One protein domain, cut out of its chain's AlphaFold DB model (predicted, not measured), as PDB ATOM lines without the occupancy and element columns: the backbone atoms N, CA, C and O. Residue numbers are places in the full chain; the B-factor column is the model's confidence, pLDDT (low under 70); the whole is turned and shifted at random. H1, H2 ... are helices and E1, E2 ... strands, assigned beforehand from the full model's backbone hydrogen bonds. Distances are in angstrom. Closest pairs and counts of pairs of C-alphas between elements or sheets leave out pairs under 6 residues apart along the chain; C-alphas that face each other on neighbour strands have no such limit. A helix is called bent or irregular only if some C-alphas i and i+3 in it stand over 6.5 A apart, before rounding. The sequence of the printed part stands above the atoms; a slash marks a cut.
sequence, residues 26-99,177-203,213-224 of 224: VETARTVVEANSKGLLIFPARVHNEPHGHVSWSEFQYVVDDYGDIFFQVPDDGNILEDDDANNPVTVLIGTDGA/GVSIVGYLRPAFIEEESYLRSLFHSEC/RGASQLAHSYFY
ATOM      1  N   VAL A  26     -38.602 -19.837 -39.445       83.88
ATOM      2  CA  VAL A  26     -38.732 -21.300 -39.542       83.88
ATOM      3  C   VAL A  26     -37.821 -21.876 -40.625       83.88
ATOM      4  O   VAL A  26     -37.125 -22.858 -40.379       83.88
ATOM      5  N   GLU A  27     -37.802 -21.278 -41.817       83.12
ATOM      6  CA  GLU A  27     -36.925 -21.726 -42.907       83.12
ATOM      7  C   GLU A  27     -35.449 -21.515 -42.559       83.12
ATOM      8  O   GLU A  27     -34.614 -22.363 -42.869       83.12
ATOM      9  N   THR A  28     -35.134 -20.418 -41.870       81.94
ATOM     10  CA  THR A  28     -33.784 -20.119 -41.383       81.94
ATOM     11  C   THR A  28     -33.351 -21.142 -40.335       81.94
ATOM     12  O   THR A  28     -32.294 -21.746 -40.488       81.94
ATOM     13  N   ALA A  29     -34.180 -21.409 -39.320       85.00
ATOM     14  CA  ALA A  29     -33.881 -22.398 -38.287       85.00
ATOM     15  C   ALA A  29     -33.707 -23.805 -38.876       85.00
ATOM     16  O   ALA A  29     -32.721 -24.473 -38.574       85.00
ATOM     17  N   ARG A  30     -34.608 -24.224 -39.776       85.94
ATOM     18  CA  ARG A  30     -34.489 -25.503 -40.490       85.94
ATOM     19  C   ARG A  30     -33.180 -25.580 -41.275       85.94
ATOM     20  O   ARG A  30     -32.458 -26.559 -41.146       85.94
ATOM     21  N   THR A  31     -32.845 -24.527 -42.022       85.38
ATOM     22  CA  THR A  31     -31.598 -24.472 -42.800       85.38
ATOM     23  C   THR A  31     -30.375 -24.588 -41.893       85.38
ATOM     24  O   THR A  31     -29.445 -25.310 -42.229       85.38
ATOM     25  N   VAL A  32     -30.361 -23.919 -40.735       86.69
ATOM     26  CA  VAL A  32     -29.245 -24.018 -39.779       86.69
ATOM     27  C   VAL A  32     -29.121 -25.434 -39.220       86.69
ATOM     28  O   VAL A  32     -28.007 -25.941 -39.123       86.69
ATOM     29  N   VAL A  33     -30.230 -26.087 -38.876       88.94
ATOM     30  CA  VAL A  33     -30.205 -27.461 -38.356       88.94
ATOM     31  C   VAL A  33     -29.761 -28.459 -39.431       88.94
ATOM     32  O   VAL A  33     -28.936 -29.317 -39.151       88.94
ATOM     33  N   GLU A  34     -30.230 -28.338 -40.669       87.06
ATOM     34  CA  GLU A  34     -29.858 -29.260 -41.756       87.06
ATOM     35  C   GLU A  34     -28.444 -29.006 -42.308       87.06
ATOM     36  O   GLU A  34     -27.792 -29.928 -42.791       87.06
ATOM     37  N   ALA A  35     -27.941 -27.768 -42.240       85.56
ATOM     38  CA  ALA A  35     -26.606 -27.411 -42.730       85.56
ATOM     39  C   ALA A  35     -25.468 -27.770 -41.758       85.56
ATOM     40  O   ALA A  35     -24.297 -27.643 -42.121       85.56
ATOM     41  N   ASN A  36     -25.793 -28.180 -40.529       86.31
ATOM     42  CA  ASN A  36     -24.829 -28.574 -39.506       86.31
ATOM     43  C   ASN A  36     -24.933 -30.073 -39.202       86.31
ATOM     44  O   ASN A  36     -25.934 -30.721 -39.489       86.31
ATOM     45  N   SER A  37     -23.872 -30.624 -38.614       86.06
ATOM     46  CA  SER A  37     -23.785 -32.046 -38.247       86.06
ATOM     47  C   SER A  37     -23.388 -32.275 -36.791       86.06
ATOM     48  O   SER A  37     -23.241 -33.418 -36.358       86.06
ATOM     49  N   LYS A  38     -23.193 -31.197 -36.025       88.69
ATOM     50  CA  LYS A  38     -22.796 -31.239 -34.618       88.69
ATOM     51  C   LYS A  38     -23.586 -30.242 -33.790       88.69
ATOM     52  O   LYS A  38     -23.842 -29.123 -34.232       88.69
ATOM     53  N   GLY A  39     -23.953 -30.662 -32.588       89.06
ATOM     54  CA  GLY A  39     -24.660 -29.837 -31.621       89.06
ATOM     55  C   GLY A  39     -24.052 -29.988 -30.236       89.06
ATOM     56  O   GLY A  39     -23.622 -31.076 -29.848       89.06
ATOM     57  N   LEU A  40     -24.027 -28.893 -29.482       90.19
ATOM     58  CA  LEU A  40     -23.650 -28.902 -28.075       90.19
ATOM     59  C   LEU A  40     -24.878 -29.275 -27.243       90.19
ATOM     60  O   LEU A  40     -25.847 -28.515 -27.196       90.19
ATOM     61  N   LEU A  41     -24.832 -30.432 -26.584       88.69
ATOM     62  CA  LEU A  41     -25.862 -30.869 -25.645       88.69
ATOM     63  C   LEU A  41     -25.480 -30.410 -24.248       88.69
ATOM     64  O   LEU A  41     -24.346 -30.593 -23.816       88.69
ATOM     65  N   ILE A  42     -26.446 -29.826 -23.553       87.94
ATOM     66  CA  ILE A  42     -26.317 -29.304 -22.200       87.94
ATOM     67  C   ILE A  42     -27.333 -30.040 -21.328       87.94
ATOM     68  O   ILE A  42     -28.548 -29.878 -21.494       87.94
ATOM     69  N   PHE A  43     -26.830 -30.836 -20.389       84.75
ATOM     70  CA  PHE A  43     -27.633 -31.620 -19.460       84.75
ATOM     71  C   PHE A  43     -27.712 -30.916 -18.103       84.75
ATOM     72  O   PHE A  43     -26.681 -30.545 -17.533       84.75
ATOM     73  N   PRO A  44     -28.917 -30.728 -17.539       80.44
ATOM     74  CA  PRO A  44     -29.045 -30.157 -16.214       80.44
ATOM     75  C   PRO A  44     -28.455 -31.099 -15.156       80.44
ATOM     76  O   PRO A  44     -28.412 -32.316 -15.318       80.44
ATOM     77  N   ALA A  45     -28.077 -30.528 -14.015       69.94
ATOM     78  CA  ALA A  45     -27.340 -31.214 -12.951       69.94
ATOM     79  C   ALA A  45     -27.965 -32.490 -12.369       69.94
ATOM     80  O   ALA A  45     -27.312 -33.209 -11.621       69.94
ATOM     81  N   ARG A  46     -29.241 -32.751 -12.656       66.38
ATOM     82  CA  ARG A  46     -29.996 -33.900 -12.137       66.38
ATOM     83  C   ARG A  46     -30.005 -35.106 -13.071       66.38
ATOM     84  O   ARG A  46     -30.698 -36.061 -12.770       66.38
ATOM     85  N   VAL A  47     -29.376 -34.985 -14.237       67.75
ATOM     86  CA  VAL A  47     -29.464 -35.990 -15.305       67.75
ATOM     87  C   VAL A  47     -28.094 -36.466 -15.763       67.75
ATOM     88  O   VAL A  47     -27.995 -37.503 -16.405       67.75
ATOM     89  N   HIS A  48     -27.045 -35.705 -15.447       68.81
ATOM     90  CA  HIS A  48     -25.659 -36.066 -15.723       68.81
ATOM     91  C   HIS A  48     -25.021 -36.835 -14.554       68.81
ATOM     92  O   HIS A  48     -25.387 -36.633 -13.394       68.81
ATOM     93  N   ASN A  49     -24.008 -37.643 -14.850       64.81
ATOM     94  CA  ASN A  49     -23.331 -38.514 -13.883       64.81
ATOM     95  C   ASN A  49     -22.052 -37.875 -13.275       64.81
ATOM     96  O   ASN A  49     -21.194 -38.568 -12.723       64.81
ATOM     97  N   GLU A  50     -21.889 -36.546 -13.366       63.81
ATOM     98  CA  GLU A  50     -20.697 -35.871 -12.839       63.81
ATOM     99  C   GLU A  50     -20.776 -35.648 -11.313       63.81
ATOM    100  O   GLU A  50     -21.788 -35.175 -10.786       63.81
ATOM    101  N   PRO A  51     -19.676 -35.896 -10.575       57.53
ATOM    102  CA  PRO A  51     -19.669 -35.947  -9.109       57.53
ATOM    103  C   PRO A  51     -19.953 -34.609  -8.405       57.53
ATOM    104  O   PRO A  51     -20.056 -34.574  -7.180       57.53
ATOM    105  N   HIS A  52     -20.059 -33.505  -9.146       54.06
ATOM    106  CA  HIS A  52     -20.174 -32.152  -8.602       54.06
ATOM    107  C   HIS A  52     -21.566 -31.507  -8.725       54.06
ATOM    108  O   HIS A  52     -21.736 -30.376  -8.272       54.06
ATOM    109  N   GLY A  53     -22.576 -32.188  -9.284       57.81
ATOM    110  CA  GLY A  53     -23.914 -31.587  -9.426       57.81
ATOM    111  C   GLY A  53     -23.901 -30.310 -10.279       57.81
ATOM    112  O   GLY A  53     -24.632 -29.358  -9.991       57.81
ATOM    113  N   HIS A  54     -23.014 -30.257 -11.275       61.84
ATOM    114  CA  HIS A  54     -22.876 -29.131 -12.196       61.84
ATOM    115  C   HIS A  54     -23.685 -29.379 -13.471       61.84
ATOM    116  O   HIS A  54     -24.539 -30.239 -13.507       61.84
ATOM    117  N   VAL A  55     -23.572 -28.539 -14.485       62.47
ATOM    118  CA  VAL A  55     -24.193 -28.818 -15.786       62.47
ATOM    119  C   VAL A  55     -23.150 -29.595 -16.584       62.47
ATOM    120  O   VAL A  55     -22.023 -29.117 -16.648       62.47
ATOM    121  N   SER A  56     -23.491 -30.752 -17.166       72.94
ATOM    122  CA  SER A  56     -22.591 -31.400 -18.137       72.94
ATOM    123  C   SER A  56     -22.877 -30.845 -19.522       72.94
ATOM    124  O   SER A  56     -24.041 -30.621 -19.871       72.94
ATOM    125  N   TRP A  57     -21.835 -30.643 -20.320       79.94
ATOM    126  CA  TRP A  57     -21.987 -30.302 -21.725       79.94
ATOM    127  C   TRP A  57     -20.971 -31.045 -22.584       79.94
ATOM    128  O   TRP A  57     -19.799 -31.159 -22.229       79.94
ATOM    129  N   SER A  58     -21.418 -31.530 -23.739       83.06
ATOM    130  CA  SER A  58     -20.543 -32.163 -24.722       83.06
ATOM    131  C   SER A  58     -21.099 -31.989 -26.130       83.06
ATOM    132  O   SER A  58     -22.309 -31.878 -26.336       83.06
ATOM    133  N   GLU A  59     -20.193 -31.923 -27.099       86.06
ATOM    134  CA  GLU A  59     -20.538 -31.853 -28.513       86.06
ATOM    135  C   GLU A  59     -20.776 -33.271 -29.043       86.06
ATOM    136  O   GLU A  59     -19.927 -34.148 -28.878       86.06
ATOM    137  N   PHE A  60     -21.923 -33.488 -29.688       86.56
ATOM    138  CA  PHE A  60     -22.266 -34.763 -30.318       86.56
ATOM    139  C   PHE A  60     -22.621 -34.566 -31.784       86.56
ATOM    140  O   PHE A  60     -23.153 -33.525 -32.184       86.56
ATOM    141  N   GLN A  61     -22.339 -35.595 -32.581       89.12
ATOM    142  CA  GLN A  61     -22.793 -35.656 -33.962       89.12
ATOM    143  C   GLN A  61     -24.296 -35.932 -33.994       89.12
ATOM    144  O   GLN A  61     -24.796 -36.743 -33.209       89.12
ATOM    145  N   TYR A  62     -25.001 -35.289 -34.920       90.81
ATOM    146  CA  TYR A  62     -26.403 -35.578 -35.182       90.81
ATOM    147  C   TYR A  62     -26.698 -35.720 -36.669       90.81
ATOM    148  O   TYR A  62     -25.925 -35.293 -37.527       90.81
ATOM    149  N   VAL A  63     -27.844 -36.327 -36.948       89.62
ATOM    150  CA  VAL A  63     -28.459 -36.421 -38.270       89.62
ATOM    151  C   VAL A  63     -29.918 -35.996 -38.167       89.62
ATOM    152  O   VAL A  63     -30.540 -36.141 -37.113       89.62
ATOM    153  N   VAL A  64     -30.444 -35.460 -39.262       89.88
ATOM    154  CA  VAL A  64     -31.853 -35.086 -39.410       89.88
ATOM    155  C   VAL A  64     -32.464 -36.021 -40.441       89.88
ATOM    156  O   VAL A  64     -31.831 -36.285 -41.465       89.88
ATOM    157  N   ASP A  65     -33.656 -36.539 -40.176       87.44
ATOM    158  CA  ASP A  65     -34.372 -37.360 -41.148       87.44
ATOM    159  C   ASP A  65     -35.253 -36.543 -42.113       87.44
ATOM    160  O   ASP A  65     -35.351 -35.317 -42.033       87.44
ATOM    161  N   ASP A  66     -35.931 -37.235 -43.033       86.69
ATOM    162  CA  ASP A  66     -36.837 -36.617 -44.012       86.69
ATOM    163  C   ASP A  66     -38.074 -35.952 -43.368       86.69
ATOM    164  O   ASP A  66     -38.757 -35.144 -44.009       86.69
ATOM    165  N   TYR A  67     -38.396 -36.301 -42.118       85.94
ATOM    166  CA  TYR A  67     -39.511 -35.743 -41.353       85.94
ATOM    167  C   TYR A  67     -39.095 -34.522 -40.517       85.94
ATOM    168  O   TYR A  67     -39.961 -33.732 -40.123       85.94
ATOM    169  N   GLY A  68     -37.790 -34.303 -40.335       83.50
ATOM    170  CA  GLY A  68     -37.220 -33.249 -39.501       83.50
ATOM    171  C   GLY A  68     -36.926 -33.689 -38.066       83.50
ATOM    172  O   GLY A  68     -36.660 -32.826 -37.228       83.50
ATOM    173  N   ASP A  69     -36.975 -34.992 -37.781       88.38
ATOM    174  CA  ASP A  69     -36.592 -35.559 -36.493       88.38
ATOM    175  C   ASP A  69     -35.062 -35.590 -36.381       88.38
ATOM    176  O   ASP A  69     -34.346 -35.885 -37.342       88.38
ATOM    177  N   ILE A  70     -34.550 -35.254 -35.195       90.69
ATOM    178  CA  ILE A  70     -33.114 -35.096 -34.939       90.69
ATOM    179  C   ILE A  70     -32.627 -36.262 -34.071       90.69
ATOM    180  O   ILE A  70     -33.185 -36.545 -33.005       90.69
ATOM    181  N   PHE A  71     -31.550 -36.911 -34.515       90.06
ATOM    182  CA  PHE A  71     -30.952 -38.062 -33.844       90.06
ATOM    183  C   PHE A  71     -29.486 -37.803 -33.525       90.06
ATOM    184  O   PHE A  71     -28.698 -37.507 -34.421       90.06
ATOM    185  N   PHE A  72     -29.109 -37.964 -32.261       89.44
ATOM    186  CA  PHE A  72     -27.746 -37.798 -31.771       89.44
ATOM    187  C   PHE A  72     -27.051 -39.149 -31.620       89.44
ATOM    188  O   PHE A  72     -27.642 -40.115 -31.135       89.44
ATOM    189  N   GLN A  73     -25.772 -39.200 -31.988       87.00
ATOM    190  CA  GLN A  73     -24.889 -40.309 -31.649       87.00
ATOM    191  C   GLN A  73     -24.182 -39.990 -30.331       87.00
ATOM    192  O   GLN A  73     -23.267 -39.165 -30.291       87.00
ATOM    193  N   VAL A  74     -24.609 -40.650 -29.256       82.31
ATOM    194  CA  VAL A  74     -24.061 -40.463 -27.911       82.31
ATOM    195  C   VAL A  74     -23.238 -41.703 -27.542       82.31
ATOM    196  O   VAL A  74     -23.775 -42.810 -27.486       82.31
ATOM    197  N   PRO A  75     -21.919 -41.577 -27.339       73.75
ATOM    198  CA  PRO A  75     -21.091 -42.686 -26.913       73.75
ATOM    199  C   PRO A  75     -21.442 -43.124 -25.479       73.75
ATOM    200  O   PRO A  75     -21.702 -42.309 -24.596       73.75
ATOM    201  N   ASP A  76     -21.461 -44.439 -25.286       68.62
ATOM    202  CA  ASP A  76     -21.846 -45.159 -24.062       68.62
ATOM    203  C   ASP A  76     -20.703 -45.192 -23.026       68.62
ATOM    204  O   ASP A  76     -20.888 -45.453 -21.843       68.62
ATOM    205  N   ASP A  77     -19.477 -44.901 -23.463       61.44
ATOM    206  CA  ASP A  77     -18.263 -44.985 -22.648       61.44
ATOM    207  C   ASP A  77     -18.086 -43.814 -21.661       61.44
ATOM    208  O   ASP A  77     -17.190 -43.847 -20.811       61.44
ATOM    209  N   GLY A  78     -18.939 -42.790 -21.752       58.84
ATOM    210  CA  GLY A  78     -18.750 -41.515 -21.069       58.84
ATOM    211  C   GLY A  78     -19.458 -41.335 -19.726       58.84
ATOM    212  O   GLY A  78     -19.219 -40.303 -19.102       58.84
ATOM    213  N   ASN A  79     -20.324 -42.258 -19.270       61.56
ATOM    214  CA  ASN A  79     -21.235 -42.020 -18.129       61.56
ATOM    215  C   ASN A  79     -21.849 -40.605 -18.194       61.56
ATOM    216  O   ASN A  79     -21.806 -39.848 -17.227       61.56
ATOM    217  N   ILE A  80     -22.319 -40.180 -19.368       69.75
ATOM    218  CA  ILE A  80     -22.784 -38.798 -19.561       69.75
ATOM    219  C   ILE A  80     -24.138 -38.604 -18.875       69.75
ATOM    220  O   ILE A  80     -24.399 -37.542 -18.315       69.75
ATOM    221  N   LEU A  81     -24.966 -39.652 -18.875       74.56
ATOM    222  CA  LEU A  81     -26.308 -39.681 -18.307       74.56
ATOM    223  C   LEU A  81     -26.342 -40.583 -17.068       74.56
ATOM    224  O   LEU A  81     -25.628 -41.584 -17.017       74.56
ATOM    225  N   GLU A  82     -27.138 -40.199 -16.068       74.06
ATOM    226  CA  GLU A  82     -27.408 -40.996 -14.859       74.06
ATOM    227  C   GLU A  82     -28.274 -42.224 -15.170       74.06
ATOM    228  O   GLU A  82     -27.984 -43.319 -14.692       74.06
ATOM    229  N   ASP A  83     -29.303 -42.027 -15.992       75.75
ATOM    230  CA  ASP A  83     -30.202 -43.057 -16.509       75.75
ATOM    231  C   ASP A  83     -30.276 -42.865 -18.024       75.75
ATOM    232  O   ASP A  83     -30.938 -41.950 -18.521       75.75
ATOM    233  N   ASP A  84     -29.502 -43.656 -18.758       74.31
ATOM    234  CA  ASP A  84     -29.446 -43.617 -20.213       74.31
ATOM    235  C   ASP A  84     -30.761 -44.084 -20.835       74.31
ATOM    236  O   ASP A  84     -31.167 -43.489 -21.822       74.31
ATOM    237  N   ASP A  85     -31.487 -45.013 -20.206       77.50
ATOM    238  CA  ASP A  85     -32.787 -45.525 -20.660       77.50
ATOM    239  C   ASP A  85     -33.962 -44.525 -20.487       77.50
ATOM    240  O   ASP A  85     -35.075 -44.745 -20.988       77.50
ATOM    241  N   ALA A  86     -33.749 -43.408 -19.781       81.62
ATOM    242  CA  ALA A  86     -34.778 -42.416 -19.477       81.62
ATOM    243  C   ALA A  86     -34.929 -41.299 -20.526       81.62
ATOM    244  O   ALA A  86     -34.061 -41.006 -21.344       81.62
ATOM    245  N   ASN A  87     -36.064 -40.593 -20.449       85.38
ATOM    246  CA  ASN A  87     -36.259 -39.335 -21.169       85.38
ATOM    247  C   ASN A  87     -35.546 -38.206 -20.420       85.38
ATOM    248  O   ASN A  87     -36.060 -37.674 -19.429       85.38
ATOM    249  N   ASN A  88     -34.385 -37.815 -20.922       84.69
ATOM    250  CA  ASN A  88     -33.477 -36.905 -20.243       84.69
ATOM    251  C   ASN A  88     -33.657 -35.468 -20.748       84.69
ATOM    252  O   ASN A  88     -33.492 -35.233 -21.945       84.69
ATOM    253  N   PRO A  89     -34.007 -34.483 -19.895       87.38
ATOM    254  CA  PRO A  89     -34.141 -33.108 -20.357       87.38
ATOM    255  C   PRO A  89     -32.786 -32.571 -20.826       87.38
ATOM    256  O   PRO A  89     -31.769 -32.752 -20.156       87.38
ATOM    257  N   VAL A  90     -32.782 -31.885 -21.964       87.94
ATOM    258  CA  VAL A  90     -31.571 -31.399 -22.627       87.94
ATOM    259  C   VAL A  90     -31.820 -30.044 -23.283       87.94
ATOM    260  O   VAL A  90     -32.912 -29.757 -23.777       87.94
ATOM    261  N   THR A  91     -30.796 -29.194 -23.284       90.44
ATOM    262  CA  THR A  91     -30.729 -28.021 -24.164       90.44
ATOM    263  C   THR A  91     -29.697 -28.288 -25.248       90.44
ATOM    264  O   THR A  91     -28.578 -28.688 -24.943       90.44
ATOM    265  N   VAL A  92     -30.072 -28.076 -26.503       91.38
ATOM    266  CA  VAL A  92     -29.222 -28.280 -27.673       91.38
ATOM    267  C   VAL A  92     -28.922 -26.929 -28.301       91.38
ATOM    268  O   VAL A  92     -29.837 -26.169 -28.613       91.38
ATOM    269  N   LEU A  93     -27.640 -26.640 -28.504       90.94
ATOM    270  CA  LEU A  93     -27.178 -25.487 -29.268       90.94
ATOM    271  C   LEU A  93     -26.584 -25.972 -30.592       90.94
ATOM    272  O   LEU A  93     -25.637 -26.758 -30.599       90.94
ATOM    273  N   ILE A  94     -27.142 -25.495 -31.702       89.62
ATOM    274  CA  ILE A  94     -26.702 -25.800 -33.067       89.62
ATOM    275  C   ILE A  94     -26.381 -24.476 -33.742       89.62
ATOM    276  O   ILE A  94     -27.197 -23.561 -33.731       89.62
ATOM    277  N   GLY A  95     -25.211 -24.349 -34.347       83.50
ATOM    278  CA  GLY A  95     -24.839 -23.140 -35.068       83.50
ATOM    279  C   GLY A  95     -23.834 -23.458 -36.150       83.50
ATOM    280  O   GLY A  95     -23.107 -24.440 -36.052       83.50
ATOM    281  N   THR A  96     -23.814 -22.631 -37.190       67.06
ATOM    282  CA  THR A  96     -22.805 -22.755 -38.239       67.06
ATOM    283  C   THR A  96     -21.425 -22.387 -37.698       67.06
ATOM    284  O   THR A  96     -21.286 -21.414 -36.956       67.06
ATOM    285  N   ASP A  97     -20.376 -23.081 -38.158       55.53
ATOM    286  CA  ASP A  97     -18.974 -22.618 -38.077       55.53
ATOM    287  C   ASP A  97     -18.730 -21.431 -39.043       55.53
ATOM    288  O   ASP A  97     -17.729 -21.308 -39.746       55.53
ATOM    289  N   GLY A  98     -19.734 -20.564 -39.165       48.69
ATOM    290  CA  GLY A  98     -19.681 -19.333 -39.919       48.69
ATOM    291  C   GLY A  98     -19.168 -18.262 -38.985       48.69
ATOM    292  O   GLY A  98     -19.950 -17.764 -38.181       48.69
ATOM    293  N   ALA A  99     -17.870 -17.959 -39.101       41.44
ATOM    294  CA  ALA A  99     -17.168 -16.815 -38.521       41.44
ATOM    295  C   ALA A  99     -18.071 -15.949 -37.634       41.44
ATOM    296  O   ALA A  99     -18.752 -15.028 -38.098       41.44
ATOM    297  N   GLY A 177     -27.484 -19.363 -35.317       82.56
ATOM    298  CA  GLY A 177     -27.580 -20.474 -34.384       82.56
ATOM    299  C   GLY A 177     -28.985 -20.629 -33.814       82.56
ATOM    300  O   GLY A 177     -29.696 -19.648 -33.588       82.56
ATOM    301  N   VAL A 178     -29.346 -21.882 -33.568       88.69
ATOM    302  CA  VAL A 178     -30.609 -22.365 -33.027       88.69
ATOM    303  C   VAL A 178     -30.354 -22.948 -31.635       88.69
ATOM    304  O   VAL A 178     -29.442 -23.749 -31.438       88.69
ATOM    305  N   SER A 179     -31.179 -22.549 -30.666       90.25
ATOM    306  CA  SER A 179     -31.219 -23.134 -29.323       90.25
ATOM    307  C   SER A 179     -32.538 -23.869 -29.150       90.25
ATOM    308  O   SER A 179     -33.596 -23.257 -29.290       90.25
ATOM    309  N   ILE A 180     -32.481 -25.152 -28.811       90.75
ATOM    310  CA  ILE A 180     -33.657 -26.012 -28.667       90.75
ATOM    311  C   ILE A 180     -33.667 -26.628 -27.268       90.75
ATOM    312  O   ILE A 180     -32.634 -27.073 -26.780       90.75
ATOM    313  N   VAL A 181     -34.822 -26.652 -26.605       90.88
ATOM    314  CA  VAL A 181     -34.989 -27.256 -25.274       90.88
ATOM    315  C   VAL A 181     -35.992 -28.393 -25.392       90.88
ATOM    316  O   VAL A 181     -37.061 -28.212 -25.966       90.88
ATOM    317  N   GLY A 182     -35.653 -29.570 -24.874       90.25
ATOM    318  CA  GLY A 182     -36.504 -30.746 -25.014       90.25
ATOM    319  C   GLY A 182     -36.019 -31.936 -24.205       90.25
ATOM    320  O   GLY A 182     -35.361 -31.771 -23.178       90.25
ATOM    321  N   TYR A 183     -36.358 -33.133 -24.676       88.56
ATOM    322  CA  TYR A 183     -35.967 -34.397 -24.062       88.56
ATOM    323  C   TYR A 183     -35.201 -35.262 -25.055       88.56
ATOM    324  O   TYR A 183     -35.603 -35.397 -26.207       88.56
ATOM    325  N   LEU A 184     -34.126 -35.878 -24.582       88.00
ATOM    326  CA  LEU A 184     -33.390 -36.915 -25.278       88.00
ATOM    327  C   LEU A 184     -33.946 -38.280 -24.846       88.00
ATOM    328  O   LEU A 184     -33.931 -38.593 -23.656       88.00
ATOM    329  N   ARG A 185     -34.457 -39.065 -25.797       88.56
ATOM    330  CA  ARG A 185     -34.940 -40.438 -25.602       88.56
ATOM    331  C   ARG A 185     -33.976 -41.415 -26.286       88.56
ATOM    332  O   ARG A 185     -33.587 -41.148 -27.420       88.56
ATOM    333  N   PRO A 186     -33.652 -42.569 -25.696       85.81
ATOM    334  CA  PRO A 186     -32.920 -43.638 -26.384       85.81
ATOM    335  C   PRO A 186     -33.651 -44.099 -27.633       85.81
ATOM    336  O   PRO A 186     -34.873 -44.221 -27.601       85.81
ATOM    337  N   ALA A 187     -32.948 -44.390 -28.719       83.06
ATOM    338  CA  ALA A 187     -33.558 -44.986 -29.901       83.06
ATOM    339  C   ALA A 187     -34.155 -46.364 -29.572       83.06
ATOM    340  O   ALA A 187     -33.569 -47.151 -28.829       83.06
ATOM    341  N   PHE A 188     -35.322 -46.675 -30.141       80.25
ATOM    342  CA  PHE A 188     -35.879 -48.021 -30.027       80.25
ATOM    343  C   PHE A 188     -35.097 -49.009 -30.901       80.25
ATOM    344  O   PHE A 188     -34.514 -48.643 -31.925       80.25
ATOM    345  N   ILE A 189     -35.142 -50.293 -30.543       77.06
ATOM    346  CA  ILE A 189     -34.452 -51.353 -31.289       77.06
ATOM    347  C   ILE A 189     -34.943 -51.457 -32.742       77.06
ATOM    348  O   ILE A 189     -34.173 -51.791 -33.643       77.06
ATOM    349  N   GLU A 190     -36.214 -51.136 -32.996       82.88
ATOM    350  CA  GLU A 190     -36.778 -51.080 -34.344       82.88
ATOM    351  C   GLU A 190     -36.221 -49.897 -35.159       82.88
ATOM    352  O   GLU A 190     -36.051 -50.018 -36.375       82.88
ATOM    353  N   GLU A 191     -35.895 -48.780 -34.498       80.38
ATOM    354  CA  GLU A 191     -35.363 -47.550 -35.107       80.38
ATOM    355  C   GLU A 191     -33.859 -47.672 -35.412       80.38
ATOM    356  O   GLU A 191     -33.384 -47.105 -36.394       80.38
ATOM    357  N   GLU A 192     -33.102 -48.460 -34.638       78.00
ATOM    358  CA  GLU A 192     -31.641 -48.574 -34.774       78.00
ATOM    359  C   GLU A 192     -31.170 -48.884 -36.198       78.00
ATOM    360  O   GLU A 192     -30.192 -48.311 -36.673       78.00
ATOM    361  N   SER A 193     -31.840 -49.811 -36.887       78.38
ATOM    362  CA  SER A 193     -31.441 -50.222 -38.239       78.38
ATOM    363  C   SER A 193     -31.540 -49.071 -39.245       78.38
ATOM    364  O   SER A 193     -30.632 -48.874 -40.058       78.38
ATOM    365  N   TYR A 194     -32.614 -48.286 -39.142       83.19
ATOM    366  CA  TYR A 194     -32.838 -47.089 -39.939       83.19
ATOM    367  C   TYR A 194     -31.800 -46.017 -39.600       83.19
ATOM    368  O   TYR A 194     -31.111 -45.523 -40.494       83.19
ATOM    369  N   LEU A 195     -31.605 -45.733 -38.310       82.81
ATOM    370  CA  LEU A 195     -30.687 -44.690 -37.862       82.81
ATOM    371  C   LEU A 195     -29.237 -45.004 -38.228       82.81
ATOM    372  O   LEU A 195     -28.542 -44.140 -38.755       82.81
ATOM    373  N   ARG A 196     -28.788 -46.255 -38.060       79.19
ATOM    374  CA  ARG A 196     -27.457 -46.692 -38.511       79.19
ATOM    375  C   ARG A 196     -27.255 -46.413 -39.995       79.19
ATOM    376  O   ARG A 196     -26.186 -45.950 -40.373       79.19
ATOM    377  N   SER A 197     -28.262 -46.660 -40.836       80.12
ATOM    378  CA  SER A 197     -28.144 -46.337 -42.262       80.12
ATOM    379  C   SER A 197     -27.932 -44.839 -42.499       80.12
ATOM    380  O   SER A 197     -27.090 -44.481 -43.318       80.12
ATOM    381  N   LEU A 198     -28.596 -43.985 -41.716       82.06
ATOM    382  CA  LEU A 198     -28.539 -42.529 -41.835       82.06
ATOM    383  C   LEU A 198     -27.136 -41.982 -41.518       82.06
ATOM    384  O   LEU A 198     -26.592 -41.192 -42.290       82.06
ATOM    385  N   PHE A 199     -26.494 -42.501 -40.466       79.56
ATOM    386  CA  PHE A 199     -25.101 -42.187 -40.118       79.56
ATOM    387  C   PHE A 199     -24.059 -42.792 -41.089       79.56
ATOM    388  O   PHE A 199     -22.902 -42.375 -41.076       79.56
ATOM    389  N   HIS A 200     -24.431 -43.757 -41.944       70.25
ATOM    390  CA  HIS A 200     -23.528 -44.444 -42.891       70.25
ATOM    391  C   HIS A 200     -23.711 -44.083 -44.366       70.25
ATOM    392  O   HIS A 200     -22.993 -44.620 -45.215       70.25
ATOM    393  N   SER A 201     -24.644 -43.186 -44.678       57.12
ATOM    394  CA  SER A 201     -25.068 -42.851 -46.042       57.12
ATOM    395  C   SER A 201     -23.934 -42.424 -46.992       57.12
ATOM    396  O   SER A 201     -24.094 -42.519 -48.207       57.12
ATOM    397  N   GLU A 202     -22.780 -41.988 -46.472       49.84
ATOM    398  CA  GLU A 202     -21.667 -41.449 -47.270       49.84
ATOM    399  C   GLU A 202     -20.498 -42.423 -47.515       49.84
ATOM    400  O   GLU A 202     -19.568 -42.092 -48.249       49.84
ATOM    401  N   CYS A 203     -20.545 -43.659 -47.010       43.16
ATOM    402  CA  CYS A 203     -19.444 -44.619 -47.171       43.16
ATOM    403  C   CYS A 203     -19.719 -45.658 -48.270       43.16
ATOM    404  O   CYS A 203     -19.875 -46.846 -47.998       43.16
ATOM    405  N   ARG A 213     -16.809 -50.651 -32.922       38.94
ATOM    406  CA  ARG A 213     -16.396 -51.190 -31.636       38.94
ATOM    407  C   ARG A 213     -17.433 -50.684 -30.651       38.94
ATOM    408  O   ARG A 213     -17.531 -49.485 -30.427       38.94
ATOM    409  N   GLY A 214     -18.276 -51.610 -30.204       39.28
ATOM    410  CA  GLY A 214     -19.469 -51.333 -29.418       39.28
ATOM    411  C   GLY A 214     -19.197 -50.387 -28.255       39.28
ATOM    412  O   GLY A 214     -18.330 -50.683 -27.442       39.28
ATOM    413  N   ALA A 215     -19.919 -49.264 -28.255       48.53
ATOM    414  CA  ALA A 215     -20.166 -48.348 -27.137       48.53
ATOM    415  C   ALA A 215     -20.814 -47.050 -27.675       48.53
ATOM    416  O   ALA A 215     -20.362 -45.953 -27.373       48.53
ATOM    417  N   SER A 216     -21.803 -47.117 -28.572       53.16
ATOM    418  CA  SER A 216     -22.485 -45.901 -29.043       53.16
ATOM    419  C   SER A 216     -23.979 -46.131 -29.087       53.16
ATOM    420  O   SER A 216     -24.444 -46.993 -29.835       53.16
ATOM    421  N   GLN A 217     -24.698 -45.359 -28.282       61.03
ATOM    422  CA  GLN A 217     -26.146 -45.317 -28.249       61.03
ATOM    423  C   GLN A 217     -26.638 -44.217 -29.195       61.03
ATOM    424  O   GLN A 217     -26.002 -43.175 -29.378       61.03
ATOM    425  N   LEU A 218     -27.767 -44.471 -29.847       69.62
ATOM    426  CA  LEU A 218     -28.451 -43.473 -30.659       69.62
ATOM    427  C   LEU A 218     -29.593 -42.911 -29.834       69.62
ATOM    428  O   LEU A 218     -30.283 -43.665 -29.152       69.62
ATOM    429  N   ALA A 219     -29.792 -41.603 -29.895       72.00
ATOM    430  CA  ALA A 219     -30.815 -40.949 -29.106       72.00
ATOM    431  C   ALA A 219     -31.643 -39.993 -29.966       72.00
ATOM    432  O   ALA A 219     -31.109 -39.174 -30.707       72.00
ATOM    433  N   HIS A 220     -32.961 -40.120 -29.867       77.50
ATOM    434  CA  HIS A 220     -33.948 -39.288 -30.534       77.50
ATOM    435  C   HIS A 220     -34.304 -38.110 -29.624       77.50
ATOM    436  O   HIS A 220     -34.745 -38.297 -28.489       77.50
ATOM    437  N   SER A 221     -34.131 -36.884 -30.109       72.62
ATOM    438  CA  SER A 221     -34.590 -35.695 -29.396       72.62
ATOM    439  C   SER A 221     -36.023 -35.304 -29.758       72.62
ATOM    440  O   SER A 221     -36.326 -35.087 -30.928       72.62
ATOM    441  N   TYR A 222     -36.869 -35.119 -28.742       66.19
ATOM    442  CA  TYR A 222     -38.203 -34.530 -28.866       66.19
ATOM    443  C   TYR A 222     -38.188 -33.096 -28.348       66.19
ATOM    444  O   TYR A 222     -37.887 -32.849 -27.174       66.19
ATOM    445  N   PHE A 223     -38.558 -32.158 -29.212       67.19
ATOM    446  CA  PHE A 223     -38.645 -30.736 -28.896       67.19
ATOM    447  C   PHE A 223     -40.105 -30.277 -28.997       67.19
ATOM    448  O   PHE A 223     -40.777 -30.586 -29.982       67.19
ATOM    449  N   TYR A 224     -40.599 -29.586 -27.964       46.25
ATOM    450  CA  TYR A 224     -41.967 -29.053 -27.874       46.25
ATOM    451  C   TYR A 224     -41.966 -27.528 -27.850       46.25
ATOM    452  O   TYR A 224     -41.059 -26.957 -27.202       46.25
TER     453      TYR A 224
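AT A GLANCE: This is residues 26 to 99, 177 to 203 and 213 to 224 of the 224 residues of an uncharacterized protein of Hordeum vulgare subsp. vulgare (UniProt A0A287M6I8). A small closed barrel of six strands has two helices packed on its outside, H1 near E4, E5 and E2, and H2 across E6, E2 and E3. The ring runs E1, E2, E3, E6, E5, E4 and back to E1, all neighbours antiparallel. The printed part has 113 residues, of mixed class, with two named helices and six named strands in the order H1, E1, E2, E3, E4, E5, H2, E6. It is compact, with a radius of gyration of the C-alphas of 13.9 A, and spans 39 by 33 by 27 A.

IN THESE COORDINATES: H1, residues 26 to 35, begins at C-alpha 26 (-38.732, -21.300, -39.542). E1 is residues 38 to 43; E2, 56 to 64, 23.5 A long, bends by 58 degrees at residue 61. E3 is residues 70 to 75 and E4 88 to 95. E5, 177 to 186, 25.1 A, bends by 69 degrees at residue 182. H2, 189 to 200, is irregular, only just: C-alphas 190 and 193 are 6.7 A apart. E6, 216 to 223, ends at C-alpha 223 (-38.645, -30.736, -28.896).

HOW THE PARTS SIT: Hairpins E1-E2 (N 41 to O 58, 2.9 A) and E2-E3 (N 63 to O 71, 2.9 A) form a meander, successive antiparallel neighbours; E4 beside E1 completes a Greek key, its fourth strand pairing with its first (N 42 to O 91, 2.8 A). H1 is on the barrel, over none of its strands; the closest C-alphas of H1 and E5 are Ala 29 and Val 178, 6.2 A. H2 runs across the strands, at 80 degrees to E6 on the local plane. H1 has every O i to N i+4 pair within hydrogen-bond range, H2 6 of 8.

THE WHOLE: Gaps between C-alphas across the cuts are 11.8 A (99 to 177) and 17.1 A (203 to 213). Links E1 to E2 and E3 to E4 are long. Mean pLDDT of the printed part is 76.9; residues 45 to 55 are among those under 70.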